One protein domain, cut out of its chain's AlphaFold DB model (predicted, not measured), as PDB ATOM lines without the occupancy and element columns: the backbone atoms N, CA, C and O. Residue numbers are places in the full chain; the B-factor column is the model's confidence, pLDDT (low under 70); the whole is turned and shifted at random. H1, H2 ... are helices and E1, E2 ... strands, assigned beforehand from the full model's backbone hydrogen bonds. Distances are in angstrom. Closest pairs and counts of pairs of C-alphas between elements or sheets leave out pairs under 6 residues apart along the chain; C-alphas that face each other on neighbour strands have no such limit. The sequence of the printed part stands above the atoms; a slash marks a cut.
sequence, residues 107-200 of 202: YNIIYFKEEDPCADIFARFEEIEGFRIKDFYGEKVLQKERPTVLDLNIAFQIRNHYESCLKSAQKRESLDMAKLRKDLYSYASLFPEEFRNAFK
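AT A GLANCE: This is residues 107 to 200 of the 202 residues of an uncharacterized protein of Lentisphaerae bacterium ADurb.Bin242 (UniProt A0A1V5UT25). A small, strongly twisted sheet of three strands has two helices side by side over one face, H1 above E3 and E2 and the long H2 above E1 and E3. H2 runs on past the sheet, and H3 folds back along its far part as a helical hairpin, while the short H4 packs on H1 at the chain's later end of the printed part. The printed part has 94 residues with four named helices and three named strands, in the order E1, H1, E2, E3, H2, H3, H4. The sheet's order is E1, E3, E2, antiparallel throughout, and the class is mixed, helices and strands. The whole is compact, with a radius of gyration of the C-alphas of 12.9 A and spans of 38 by 33 by 18 A.

HOW THE PARTS SIT: Start at E1, residues 107 to 112, an edge strand antiparallel to the inner strand E3, residues 139 to 145; look for N 109 and O 142, 2.8 A apart. On the other side of E3 is E2, residues 131 to 136, with which it forms a hairpin; N 134 and O 141 are 3.0 A apart. H1, residues 119 to 127, is on the sheet at a height of 8.3 A, along the strands at 20 degrees to E2 on the local plane. E1, H1 and E2 form a split strand-helix-strand unit, two strands running the same way with E3 between them, and its crossover is right-handed. H2, residues 149 to 169, is on the same face at a height of 10.3 A, along E1 at 16 degrees on the local plane; the closest C-alphas are those of Ile 109 and Ala 155, 6.0 A apart. These two helices on one face make two layers with the sheet, yet H1 and H2 are apart. With its residues 161 to 169 alone, H2 touches H3, residues 177 to 186, closest at the C-alphas of Ala 169 and Leu 180, 5.2 A; they run opposite ways at a tilt of 38 degrees, only just steep. H4, residues 193 to 198, touches H1, closest at the C-alphas of Arg 124 and Ala 198, 5.2 A, opposite ways at a steep tilt of 40 degrees. In H2, H3 and H4 every O i to N i+4 pair is within hydrogen-bond range; in H1 2 of 5 are, beside 6 of 6 O i to N i+3 pairs.

IN THESE COORDINATES: Find C-alpha 107 at (110.451, 178.529, 134.007), where E1 begins. E3 spans 18.0 A. H2 runs 30.4 A from C-alpha 149 at (106.918, 176.431, 144.556) to C-alpha 169 at (133.043, 164.881, 134.162). H4 ends at C-alpha 198, (114.245, 160.662, 133.402).

THE WHOLE: The two C-alphas farthest apart are those of Arg 146 and Arg 172, 38.7 A. The printed part has no cut and no long link. No printed residue is under 70 in pLDDT; the mean of the printed part is 91.4.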
ATOM      1  N   TYR A 107     109.083 178.400 133.516       90.38
ATOM      2  CA  TYR A 107     110.451 178.529 134.007       90.38
ATOM      3  C   TYR A 107     111.417 177.718 133.143       90.38
ATOM      4  O   TYR A 107     111.247 176.507 132.993       90.38
ATOM      5  N   ASN A 108     112.438 178.389 132.606       90.44
ATOM      6  CA  ASN A 108     113.494 177.777 131.803       90.44
ATOM      7  C   ASN A 108     114.533 177.116 132.716       90.44
ATOM      8  O   ASN A 108     115.104 177.763 133.594       90.44
ATOM      9  N   ILE A 109     114.787 175.826 132.502       92.44
ATOM     10  CA  ILE A 109     115.595 174.991 133.396       92.44
ATOM     11  C   ILE A 109     116.994 174.783 132.818       92.44
ATOM     12  O   ILE A 109     117.984 175.121 133.468       92.44
ATOM     13  N   ILE A 110     117.079 174.230 131.606       91.62
ATOM     14  CA  ILE A 110     118.333 173.886 130.921       91.62
ATOM     15  C   ILE A 110     118.192 174.239 129.440       91.62
ATOM     16  O   ILE A 110     117.220 173.836 128.802       91.62
ATOM     17  N   TYR A 111     119.179 174.960 128.909       91.06
ATOM     18  CA  TYR A 111     119.366 175.173 127.474       91.06
ATOM     19  C   TYR A 111     120.328 174.113 126.938       91.06
ATOM     20  O   TYR A 111     121.311 173.792 127.609       91.06
ATOM     21  N   PHE A 112     120.030 173.557 125.768       90.81
ATOM     22  CA  PHE A 112     120.832 172.511 125.136       90.81
ATOM     23  C   PHE A 112     120.608 172.477 123.621       90.81
ATOM     24  O   PHE A 112     119.617 172.997 123.111       90.81
ATOM     25  N   LYS A 113     121.516 171.842 122.885       90.75
ATOM     26  CA  LYS A 113     121.381 171.570 121.446       90.75
ATOM     27  C   LYS A 113     121.008 170.116 121.189       90.75
ATOM     28  O   LYS A 113     121.204 169.264 122.047       90.75
ATOM     29  N   GLU A 114     120.485 169.806 120.005       88.12
ATOM     30  CA  GLU A 114     120.124 168.422 119.657       88.12
ATOM     31  C   GLU A 114     121.351 167.499 119.629       88.12
ATOM     32  O   GLU A 114     121.260 166.330 119.998       88.12
ATOM     33  N   GLU A 115     122.510 168.038 119.254       88.50
ATOM     34  CA  GLU A 115     123.798 167.351 119.298       88.50
ATOM     35  C   GLU A 115     124.414 167.261 120.703       88.50
ATOM     36  O   GLU A 115     125.465 166.629 120.861       88.50
ATOM     37  N   ASP A 116     123.797 167.871 121.726       88.31
ATOM     38  CA  ASP A 116     124.358 167.821 123.068       88.31
ATOM     39  C   ASP A 116     124.320 166.391 123.618       88.31
ATOM     40  O   ASP A 116     123.314 165.685 123.504       88.31
ATOM     41  N   PRO A 117     125.373 165.947 124.320       82.88
ATOM     42  CA  PRO A 117     125.504 164.540 124.701       82.88
ATOM     43  C   PRO A 117     124.469 164.003 125.716       82.88
ATOM     44  O   PRO A 117     124.450 162.802 126.023       82.88
ATOM     45  N   CYS A 118     123.656 164.898 126.280       90.69
ATOM     46  CA  CYS A 118     122.569 164.608 127.214       90.69
ATOM     47  C   CYS A 118     121.196 165.075 126.697       90.69
ATOM     48  O   CYS A 118     120.243 165.090 127.474       90.69
ATOM     49  N   ALA A 119     121.073 165.446 125.417       92.19
ATOM     50  CA  ALA A 119     119.808 165.888 124.826       92.19
ATOM     51  C   ALA A 119     118.697 164.831 124.960       92.19
ATOM     52  O   ALA A 119     117.552 165.161 125.266       92.19
ATOM     53  N   ASP A 120     119.048 163.550 124.825       92.81
ATOM     54  CA  ASP A 120     118.146 162.417 125.044       92.81
ATOM     55  C   ASP A 120     117.642 162.332 126.490       92.81
ATOM     56  O   ASP A 120     116.471 162.044 126.715       92.81
ATOM     57  N   ILE A 121     118.489 162.630 127.479       93.12
ATOM     58  CA  ILE A 121     118.084 162.683 128.891       93.12
ATOM     59  C   ILE A 121     117.080 163.819 129.106       93.12
ATOM     60  O   ILE A 121     116.068 163.621 129.776       93.12
ATOM     61  N   PHE A 122     117.327 164.998 128.530       93.56
ATOM     62  CA  PHE A 122     116.419 166.139 128.663       93.56
ATOM     63  C   PHE A 122     115.074 165.896 127.975       93.56
ATOM     64  O   PHE A 122     114.043 166.253 128.540       93.56
ATOM     65  N   ALA A 123     115.066 165.216 126.825       92.69
ATOM     66  CA  ALA A 123     113.844 164.815 126.127       92.69
ATOM     67  C   ALA A 123     112.908 163.965 126.995       92.69
ATOM     68  O   ALA A 123     111.692 164.129 126.954       92.69
ATOM     69  N   ARG A 124     113.460 163.108 127.858       93.75
ATOM     70  CA  ARG A 124     112.658 162.246 128.740       93.75
ATOM     71  C   ARG A 124     111.906 163.007 129.825       93.75
ATOM     72  O   ARG A 124     110.929 162.484 130.352       93.75
ATOM     73  N   PHE A 125     112.303 164.237 130.152       94.75
ATOM     74  CA  PHE A 125     111.525 165.061 131.078       94.75
ATOM     75  C   PHE A 125     110.163 165.456 130.502       94.75
ATOM     76  O   PHE A 125     109.266 165.724 131.288       94.75
ATOM     77  N   GLU A 126     109.955 165.443 129.180       94.25
ATOM     78  CA  GLU A 126     108.638 165.731 128.587       94.25
ATOM     79  C   GLU A 126     107.567 164.680 128.928       94.25
ATOM     80  O   GLU A 126     106.372 164.959 128.809       94.25
ATOM     81  N   GLU A 127     107.980 163.493 129.391       93.62
ATOM     82  CA  GLU A 127     107.084 162.463 129.933       93.62
ATOM     83  C   GLU A 127     106.474 162.878 131.288       93.62
ATOM     84  O   GLU A 127     105.480 162.293 131.719       93.62
ATOM     85  N   ILE A 128     107.046 163.886 131.956       94.25
ATOM     86  CA  ILE A 128     106.601 164.405 133.253       94.25
ATOM     87  C   ILE A 128     105.642 165.580 133.038       94.25
ATOM     88  O   ILE A 128     105.865 166.464 132.204       94.25
ATOM     89  N   GLU A 129     104.554 165.616 133.809       93.25
ATOM     90  CA  GLU A 129     103.508 166.625 133.651       93.25
ATOM     91  C   GLU A 129     104.050 168.064 133.761       93.25
ATOM     92  O   GLU A 129     104.774 168.439 134.684       93.25
ATOM     93  N   GLY A 130     103.678 168.898 132.787       92.88
ATOM     94  CA  GLY A 130     104.054 170.310 132.721       92.88
ATOM     95  C   GLY A 130     105.471 170.591 132.211       92.88
ATOM     96  O   GLY A 130     105.771 171.751 131.935       92.88
ATOM     97  N   PHE A 131     106.333 169.583 132.049       96.06
ATOM     98  CA  PHE A 131     107.638 169.754 131.408       96.06
ATOM     99  C   PHE A 131     107.496 169.714 129.887       96.06
ATOM    100  O   PHE A 131     106.751 168.907 129.328       96.06
ATOM    101  N   ARG A 132     108.190 170.624 129.207       95.81
ATOM    102  CA  ARG A 132     108.159 170.779 127.750       95.81
ATOM    103  C   ARG A 132     109.528 171.184 127.241       95.81
ATOM    104  O   ARG A 132     110.239 171.926 127.920       95.81
ATOM    105  N   ILE A 133     109.848 170.789 126.019       95.19
ATOM    106  CA  ILE A 133     110.965 171.351 125.272       95.19
ATOM    107  C   ILE A 133     110.424 172.366 124.270       95.19
ATOM    108  O   ILE A 133     109.506 172.084 123.501       95.19
ATOM    109  N   LYS A 134     110.993 173.572 124.281       92.75
ATOM    110  CA  LYS A 134     110.708 174.608 123.283       92.75
ATOM    111  C   LYS A 134     111.958 174.973 122.505       92.75
ATOM    112  O   LYS A 134     113.072 174.853 123.007       92.75
ATOM    113  N   ASP A 135     111.749 175.448 121.286       90.12
ATOM    114  CA  ASP A 135     112.787 176.116 120.515       90.12
ATOM    115  C   ASP A 135     112.993 177.539 121.039       90.12
ATOM    116  O   ASP A 135     112.043 178.312 121.181       90.12
ATOM    117  N   PHE A 136     114.245 177.893 121.303       81.44
ATOM    118  CA  PHE A 136     114.669 179.211 121.748       81.44
ATOM    119  C   PHE A 136     115.896 179.646 120.940       81.44
ATOM    120  O   PHE A 136     117.022 179.260 121.228       81.44
ATOM    121  N   TYR A 137     115.664 180.437 119.886       80.50
ATOM    122  CA  TYR A 137     116.713 181.043 119.050       80.50
ATOM    123  C   TYR A 137     117.808 180.079 118.542       80.50
ATOM    124  O   TYR A 137     118.983 180.429 118.500       80.50
ATOM    125  N   GLY A 138     117.419 178.880 118.097       79.56
ATOM    126  CA  GLY A 138     118.355 177.879 117.561       79.56
ATOM    127  C   GLY A 138     118.929 176.923 118.608       79.56
ATOM    128  O   GLY A 138     119.755 176.081 118.265       79.56
ATOM    129  N   GLU A 139     118.469 177.020 119.855       87.56
ATOM    130  CA  GLU A 139     118.694 176.042 120.918       87.56
ATOM    131  C   GLU A 139     117.357 175.450 121.376       87.56
ATOM    132  O   GLU A 139     116.285 176.011 121.130       87.56
ATOM    133  N   LYS A 140     117.411 174.308 122.054       92.75
ATOM    134  CA  LYS A 140     116.286 173.743 122.796       92.75
ATOM    135  C   LYS A 140     116.352 174.226 124.241       92.75
ATOM    136  O   LYS A 140     117.429 174.375 124.815       92.75
ATOM    137  N   VAL A 141     115.193 174.435 124.853       93.19
ATOM    138  CA  VAL A 141     115.084 174.746 126.279       93.19
ATOM    139  C   VAL A 141     114.096 173.807 126.949       93.19
ATOM    140  O   VAL A 141     112.930 173.735 126.560       93.19
ATOM    141  N   LEU A 142     114.564 173.092 127.971       95.06
ATOM    142  CA  LEU A 142     113.697 172.370 128.891       95.06
ATOM    143  C   LEU A 142     113.055 173.389 129.831       95.06
ATOM    144  O   LEU A 142     113.760 174.087 130.563       95.06
ATOM    145  N   GLN A 143     111.729 173.462 129.830       94.56
ATOM    146  CA  GLN A 143     110.961 174.388 130.655       94.56
ATOM    147  C   GLN A 143     109.841 173.674 131.419       94.56
ATOM    148  O   GLN A 143     109.275 172.691 130.941       94.56
ATOM    149  N   LYS A 144     109.494 174.204 132.596       95.62
ATOM    150  CA  LYS A 144     108.293 173.819 133.350       95.62
ATOM    151  C   LYS A 144     107.227 174.893 133.188       95.62
ATOM    152  O   LYS A 144     107.448 176.039 133.571       95.62
ATOM    153  N   GLU A 145     106.076 174.523 132.639       94.56
ATOM    154  CA  GLU A 145     104.924 175.414 132.503       94.56
ATOM    155  C   GLU A 145     104.162 175.536 133.827       94.56
ATOM    156  O   GLU A 145     104.032 174.561 134.582       94.56
ATOM    157  N   ARG A 146     103.684 176.759 134.094       94.19
ATOM    158  CA  ARG A 146     102.902 177.177 135.266       94.19
ATOM    159  C   ARG A 146     103.409 176.538 136.568       94.19
ATOM    160  O   ARG A 146     102.679 175.768 137.195       94.19
ATOM    161  N   PRO A 147     104.676 176.778 136.947       95.81
ATOM    162  CA  PRO A 147     105.296 176.060 138.045       95.81
ATOM    163  C   PRO A 147     104.712 176.464 139.407       95.81
ATOM    164  O   PRO A 147     104.429 177.634 139.677       95.81
ATOM    165  N   THR A 148     104.584 175.480 140.291       96.38
ATOM    166  CA  THR A 148     104.393 175.674 141.735       96.38
ATOM    167  C   THR A 148     105.729 175.979 142.435       96.38
ATOM    168  O   THR A 148     106.806 175.892 141.841       96.38
ATOM    169  N   VAL A 149     105.694 176.290 143.736       96.25
ATOM    170  CA  VAL A 149     106.918 176.431 144.556       96.25
ATOM    171  C   VAL A 149     107.735 175.126 144.588       96.25
ATOM    172  O   VAL A 149     108.967 175.176 144.547       96.25
ATOM    173  N   LEU A 150     107.077 173.959 144.628       94.88
ATOM    174  CA  LEU A 150     107.758 172.658 144.589       94.88
ATOM    175  C   LEU A 150     108.375 172.384 143.219       94.88
ATOM    176  O   LEU A 150     109.526 171.955 143.156       94.88
ATOM    177  N   ASP A 151     107.652 172.695 142.142       95.44
ATOM    178  CA  ASP A 151     108.163 172.544 140.779       95.44
ATOM    179  C   ASP A 151     109.449 173.344 140.580       95.44
ATOM    180  O   ASP A 151     110.430 172.828 140.048       95.44
ATOM    181  N   LEU A 152     109.468 174.599 141.040       95.31
ATOM    182  CA  LEU A 152     110.661 175.431 140.955       95.31
ATOM    183  C   LEU A 152     111.814 174.858 141.779       95.31
ATOM    184  O   LEU A 152     112.952 174.870 141.320       95.31
ATOM    185  N   ASN A 153     111.548 174.313 142.967       94.38
ATOM    186  CA  ASN A 153     112.586 173.677 143.777       94.38
ATOM    187  C   ASN A 153     113.210 172.486 143.043       94.38
ATOM    188  O   ASN A 153     114.432 172.368 142.973       94.38
ATOM    189  N   ILE A 154     112.372 171.639 142.446       93.81
ATOM    190  CA  ILE A 154     112.819 170.486 141.665       93.81
ATOM    191  C   ILE A 154     113.581 170.945 140.418       93.81
ATOM    192  O   ILE A 154     114.663 170.431 140.151       93.81
ATOM    193  N   ALA A 155     113.095 171.959 139.703       94.44
ATOM    194  CA  ALA A 155     113.771 172.525 138.539       94.44
ATOM    195  C   ALA A 155     115.169 173.075 138.881       94.44
ATOM    196  O   ALA A 155     116.141 172.785 138.183       94.44
ATOM    197  N   PHE A 156     115.301 173.813 139.989       91.81
ATOM    198  CA  PHE A 156     116.599 174.275 140.490       91.81
ATOM    199  C   PHE A 156     117.522 173.101 140.834       91.81
ATOM    200  O   PHE A 156     118.708 173.131 140.506       91.81
ATOM    201  N   GLN A 157     116.997 172.050 141.463       92.50
ATOM    202  CA  GLN A 157     117.777 170.856 141.781       92.50
ATOM    203  C   GLN A 157     118.224 170.104 140.523       92.50
ATOM    204  O   GLN A 157     119.388 169.726 140.454       92.50
ATOM    205  N   ILE A 158     117.355 169.937 139.519       94.12
ATOM    206  CA  ILE A 158     117.683 169.316 138.222       94.12
ATOM    207  C   ILE A 158     118.851 170.055 137.569       94.12
ATOM    208  O   ILE A 158     119.848 169.431 137.200       94.12
ATOM    209  N   ARG A 159     118.759 171.387 137.482       93.00
ATOM    210  CA  ARG A 159     119.818 172.228 136.914       93.00
ATOM    211  C   ARG A 159     121.130 172.080 137.683       93.00
ATOM    212  O   ARG A 159     122.155 171.766 137.084       93.00
ATOM    213  N   ASN A 160     121.092 172.239 139.007       92.31
ATOM    214  CA  ASN A 160     122.277 172.129 139.861       92.31
ATOM    215  C   ASN A 160     122.927 170.741 139.777       92.31
ATOM    216  O   ASN A 160     124.153 170.625 139.782       92.31
ATOM    217  N   HIS A 161     122.110 169.688 139.713       94.31
ATOM    218  CA  HIS A 161     122.559 168.307 139.566       94.31
ATOM    219  C   HIS A 161     123.285 168.102 138.238       94.31
ATOM    220  O   HIS A 161     124.408 167.592 138.228       94.31
ATOM    221  N   TYR A 162     122.695 168.573 137.135       93.00
ATOM    222  CA  TYR A 162     123.329 168.526 135.822       93.00
ATOM    223  C   TYR A 162     124.651 169.299 135.795       93.00
ATOM    224  O   TYR A 162     125.682 168.725 135.449       93.00
ATOM    225  N   GLU A 163     124.656 170.563 136.228       92.00
ATOM    226  CA  GLU A 163     125.853 171.412 136.245       92.00
ATOM    227  C   GLU A 163     126.973 170.809 137.114       92.00
ATOM    228  O   GLU A 163     128.149 170.828 136.739       92.00
ATOM    229  N   SER A 164     126.617 170.206 138.253       92.75
ATOM    230  CA  SER A 164     127.574 169.529 139.134       92.75
ATOM    231  C   SER A 164     128.171 168.280 138.488       92.75
ATOM    232  O   SER A 164     129.388 168.078 138.557       92.75
ATOM    233  N   CYS A 165     127.349 167.453 137.835       92.94
ATOM    234  CA  CYS A 165     127.821 166.262 137.129       92.94
ATOM    235  C   CYS A 165     128.685 166.633 135.918       92.94
ATOM    236  O   CYS A 165     129.754 166.050 135.731       92.94
ATOM    237  N   LEU A 166     128.279 167.648 135.150       91.62
ATOM    238  CA  LEU A 166     129.046 168.190 134.028       91.62
ATOM    239  C   LEU A 166     130.432 168.647 134.491       91.62
ATOM    240  O   LEU A 166     131.447 168.232 133.933       91.62
ATOM    241  N   LYS A 167     130.493 169.418 135.583       92.12
ATOM    242  CA  LYS A 167     131.755 169.866 136.180       92.12
ATOM    243  C   LYS A 167     132.629 168.707 136.666       92.12
ATOM    244  O   LYS A 167     133.848 168.787 136.552       92.12
ATOM    245  N   SER A 168     132.035 167.642 137.209       91.12
ATOM    246  CA  SER A 168     132.772 166.451 137.663       91.12
ATOM    247  C   SER A 168     133.364 165.650 136.491       91.12
ATOM    248  O   SER A 168     134.442 165.061 136.616       91.12
ATOM    249  N   ALA A 169     132.652 165.608 135.364       92.31
ATOM    250  CA  ALA A 169     133.043 164.881 134.162       92.31
ATOM    251  C   ALA A 169     134.014 165.672 133.269       92.31
ATOM    252  O   ALA A 169     134.712 165.077 132.443       92.31
ATOM    253  N   GLN A 170     134.095 166.992 133.444       91.75
ATOM    254  CA  GLN A 170     135.006 167.854 132.701       91.75
ATOM    255  C   GLN A 170     136.464 167.654 133.154       91.75
ATOM    256  O   GLN A 170     136.837 167.940 134.293       91.75
ATOM    257  N   LYS A 171     137.326 167.205 132.237       85.25
ATOM    258  CA  LYS A 171     138.775 167.049 132.442       85.25
ATOM    259  C   LYS A 171     139.530 167.938 131.458       85.25
ATOM    260  O   LYS A 171     139.663 167.589 130.284       85.25
ATOM    261  N   ARG A 172     140.076 169.057 131.951       84.06
ATOM    262  CA  ARG A 172     140.732 170.094 131.129       84.06
ATOM    263  C   ARG A 172     139.806 170.515 129.973       84.06
ATOM    264  O   ARG A 172     138.777 171.130 130.226       84.06
ATOM    265  N   GLU A 173     140.133 170.116 128.747       81.56
ATOM    266  CA  GLU A 173     139.425 170.469 127.508       81.56
ATOM    267  C   GLU A 173     138.533 169.335 126.969       81.56
ATOM    268  O   GLU A 173     137.957 169.459 125.895       81.56
ATOM    269  N   SER A 174     138.405 168.222 127.699       88.44
ATOM    270  CA  SER A 174     137.616 167.058 127.275       88.44
ATOM    271  C   SER A 174     136.518 166.714 128.276       88.44
ATOM    272  O   SER A 174     136.723 166.809 129.490       88.44
ATOM    273  N   LEU A 175     135.370 166.276 127.761       91.19
ATOM    274  CA  LEU A 175     134.243 165.807 128.559       91.19
ATOM    275  C   LEU A 175     134.228 164.272 128.606       91.19
ATOM    276  O   LEU A 175     134.137 163.608 127.573       91.19
ATOM    277  N   ASP A 176     134.315 163.699 129.808       93.69
ATOM    278  CA  ASP A 176     134.210 162.254 130.028       93.69
ATOM    279  C   ASP A 176     132.737 161.824 129.987       93.69
ATOM    280  O   ASP A 176     132.025 161.838 130.995       93.69
ATOM    281  N   MET A 177     132.268 161.467 128.793       91.06
ATOM    282  CA  MET A 177     130.848 161.212 128.551       91.06
ATOM    283  C   MET A 177     130.270 160.038 129.338       91.06
ATOM    284  O   MET A 177     129.148 160.114 129.844       91.06
ATOM    285  N   ALA A 178     131.040 158.959 129.469       91.12
ATOM    286  CA  ALA A 178     130.619 157.795 130.234       91.12
ATOM    287  C   ALA A 178     130.475 158.148 131.719       91.12
ATOM    288  O   ALA A 178     129.503 157.744 132.361       91.12
ATOM    289  N   LYS A 179     131.406 158.949 132.255       93.44
ATOM    290  CA  LYS A 179     131.316 159.463 133.621       93.44
ATOM    291  C   LYS A 179     130.118 160.389 133.806       93.44
ATOM    292  O   LYS A 179     129.387 160.190 134.770       93.44
ATOM    293  N   LEU A 180     129.883 161.340 132.896       93.62
ATOM    294  CA  LEU A 180     128.750 162.268 132.989       93.62
ATOM    295  C   LEU A 180     127.424 161.513 133.103       93.62
ATOM    296  O   LEU A 180     126.686 161.697 134.067       93.62
ATOM    297  N   ARG A 181     127.149 160.609 132.157       92.31
ATOM    298  CA  ARG A 181     125.910 159.818 132.149       92.31
ATOM    299  C   ARG A 181     125.773 158.940 133.388       92.31
ATOM    300  O   ARG A 181     124.698 158.865 133.980       92.31
ATOM    301  N   LYS A 182     126.867 158.296 133.804       91.56
ATOM    302  CA  LYS A 182     126.880 157.480 135.018       91.56
ATOM    303  C   LYS A 182     126.547 158.316 136.252       91.56
ATOM    304  O   LYS A 182     125.726 157.879 137.056       91.56
ATOM    305  N   ASP A 183     127.168 159.478 136.408       92.69
ATOM    306  CA  ASP A 183     126.992 160.341 137.577       92.69
ATOM    307  C   ASP A 183     125.577 160.944 137.608       92.69
ATOM    308  O   ASP A 183     124.942 160.932 138.665       92.69
ATOM    309  N   LEU A 184     125.042 161.353 136.447       93.12
ATOM    310  CA  LEU A 184     123.669 161.855 136.314       93.12
ATOM    311  C   LEU A 184     122.643 160.855 136.839       93.12
ATOM    312  O   LEU A 184     121.755 161.244 137.593       93.12
ATOM    313  N   TYR A 185     122.786 159.574 136.505       90.50
ATOM    314  CA  TYR A 185     121.906 158.536 137.035       90.50
ATOM    315  C   TYR A 185     122.220 158.182 138.496       90.50
ATOM    316  O   TYR A 185     121.323 158.120 139.335       90.50
ATOM    317  N   SER A 186     123.495 157.950 138.824       89.38
ATOM    318  CA  SER A 186     123.890 157.398 140.131       89.38
ATOM    319  C   SER A 186     123.577 158.346 141.286       89.38
ATOM    320  O   SER A 186     123.214 157.897 142.374       89.38
ATOM    321  N   TYR A 187     123.704 159.653 141.055       88.75
ATOM    322  CA  TYR A 187     123.446 160.669 142.071       88.75
ATOM    323  C   TYR A 187     122.019 161.235 142.014       88.75
ATOM    324  O   TYR A 187     121.655 162.035 142.871       88.75
ATOM    325  N   ALA A 188     121.168 160.762 141.094       89.06
ATOM    326  CA  ALA A 188     119.756 161.148 141.042       89.06
ATOM    327  C   ALA A 188     118.885 160.492 142.135       89.06
ATOM    328  O   ALA A 188     117.674 160.694 142.170       89.06
ATOM    329  N   SER A 189     119.467 159.708 143.048       84.69
ATOM    330  CA  SER A 189     118.745 159.031 144.137       84.69
ATOM    331  C   SER A 189     118.043 159.976 145.120       84.69
ATOM    332  O   SER A 189     117.179 159.527 145.868       84.69
ATOM    333  N   LEU A 190     118.406 161.262 145.111       81.25
ATOM    334  CA  LEU A 190     117.795 162.309 145.929       81.25
ATOM    335  C   LEU A 190     116.509 162.889 145.322       81.25
ATOM    336  O   LEU A 190     115.788 163.595 146.023       81.25
ATOM    337  N   PHE A 191     116.220 162.601 144.052       90.38
ATOM    338  CA  PHE A 191     114.996 163.050 143.399       90.38
ATOM    339  C   PHE A 191     113.832 162.082 143.643       90.38
ATOM    340  O   PHE A 191     114.058 160.875 143.808       90.38
ATOM    341  N   PRO A 192     112.580 162.577 143.583       89.38
ATOM    342  CA  PRO A 192     111.415 161.714 143.442       89.38
ATOM    343  C   PRO A 192     111.556 160.779 142.235       89.38
ATOM    344  O   PRO A 192     112.268 161.070 141.268       89.38
ATOM    345  N   GLU A 193     110.879 159.636 142.303       90.31
ATOM    346  CA  GLU A 193     111.071 158.532 141.359       90.31
ATOM    347  C   GLU A 193     110.854 158.933 139.895       90.31
ATOM    348  O   GLU A 193     111.649 158.539 139.041       90.31
ATOM    349  N   GLU A 194     109.840 159.749 139.614       89.56
ATOM    350  CA  GLU A 194     109.530 160.227 138.262       89.56
ATOM    351  C   GLU A 194     110.707 160.989 137.624       89.56
ATOM    352  O   GLU A 194     111.147 160.645 136.526       89.56
ATOM    353  N   PHE A 195     111.321 161.928 138.351       91.94
ATOM    354  CA  PHE A 195     112.473 162.700 137.872       91.94
ATOM    355  C   PHE A 195     113.741 161.851 137.804       91.94
ATOM    356  O   PHE A 195     114.533 161.965 136.870       91.94
ATOM    357  N   ARG A 196     113.933 160.951 138.775       90.69
ATOM    358  CA  ARG A 196     115.055 160.003 138.763       90.69
ATOM    359  C   ARG A 196     115.010 159.112 137.523       90.69
ATOM    360  O   ARG A 196     116.053 158.824 136.934       90.69
ATOM    361  N   ASN A 197     113.818 158.680 137.118       90.69
ATOM    362  CA  ASN A 197     113.643 157.830 135.950       90.69
ATOM    363  C   ASN A 197     114.025 158.549 134.655       90.69
ATOM    364  O   ASN A 197     114.602 157.890 133.786       90.69
ATOM    365  N   ALA A 198     113.804 159.863 134.548       91.56
ATOM    366  CA  ALA A 198     114.245 160.662 133.402       91.56
ATOM    367  C   ALA A 198     115.779 160.652 133.229       91.56
ATOM    368  O   ALA A 198     116.270 160.551 132.109       91.56
ATOM    369  N   PHE A 199     116.550 160.617 134.327       91.38
ATOM    370  CA  PHE A 199     118.022 160.539 134.291       91.38
ATOM    371  C   PHE A 199     118.598 159.160 133.953       91.38
ATOM    372  O   PHE A 199     119.813 159.017 133.799       91.38
ATOM    373  N   LYS A 200     117.769 158.117 133.875       84.25
ATOM    374  CA  LYS A 200     118.245 156.766 133.564       84.25
ATOM    375  C   LYS A 200     118.856 156.731 132.156       84.25
ATOM    376  O   LYS A 200     118.184 157.033 131.178       84.25
TER     377      LYS A 200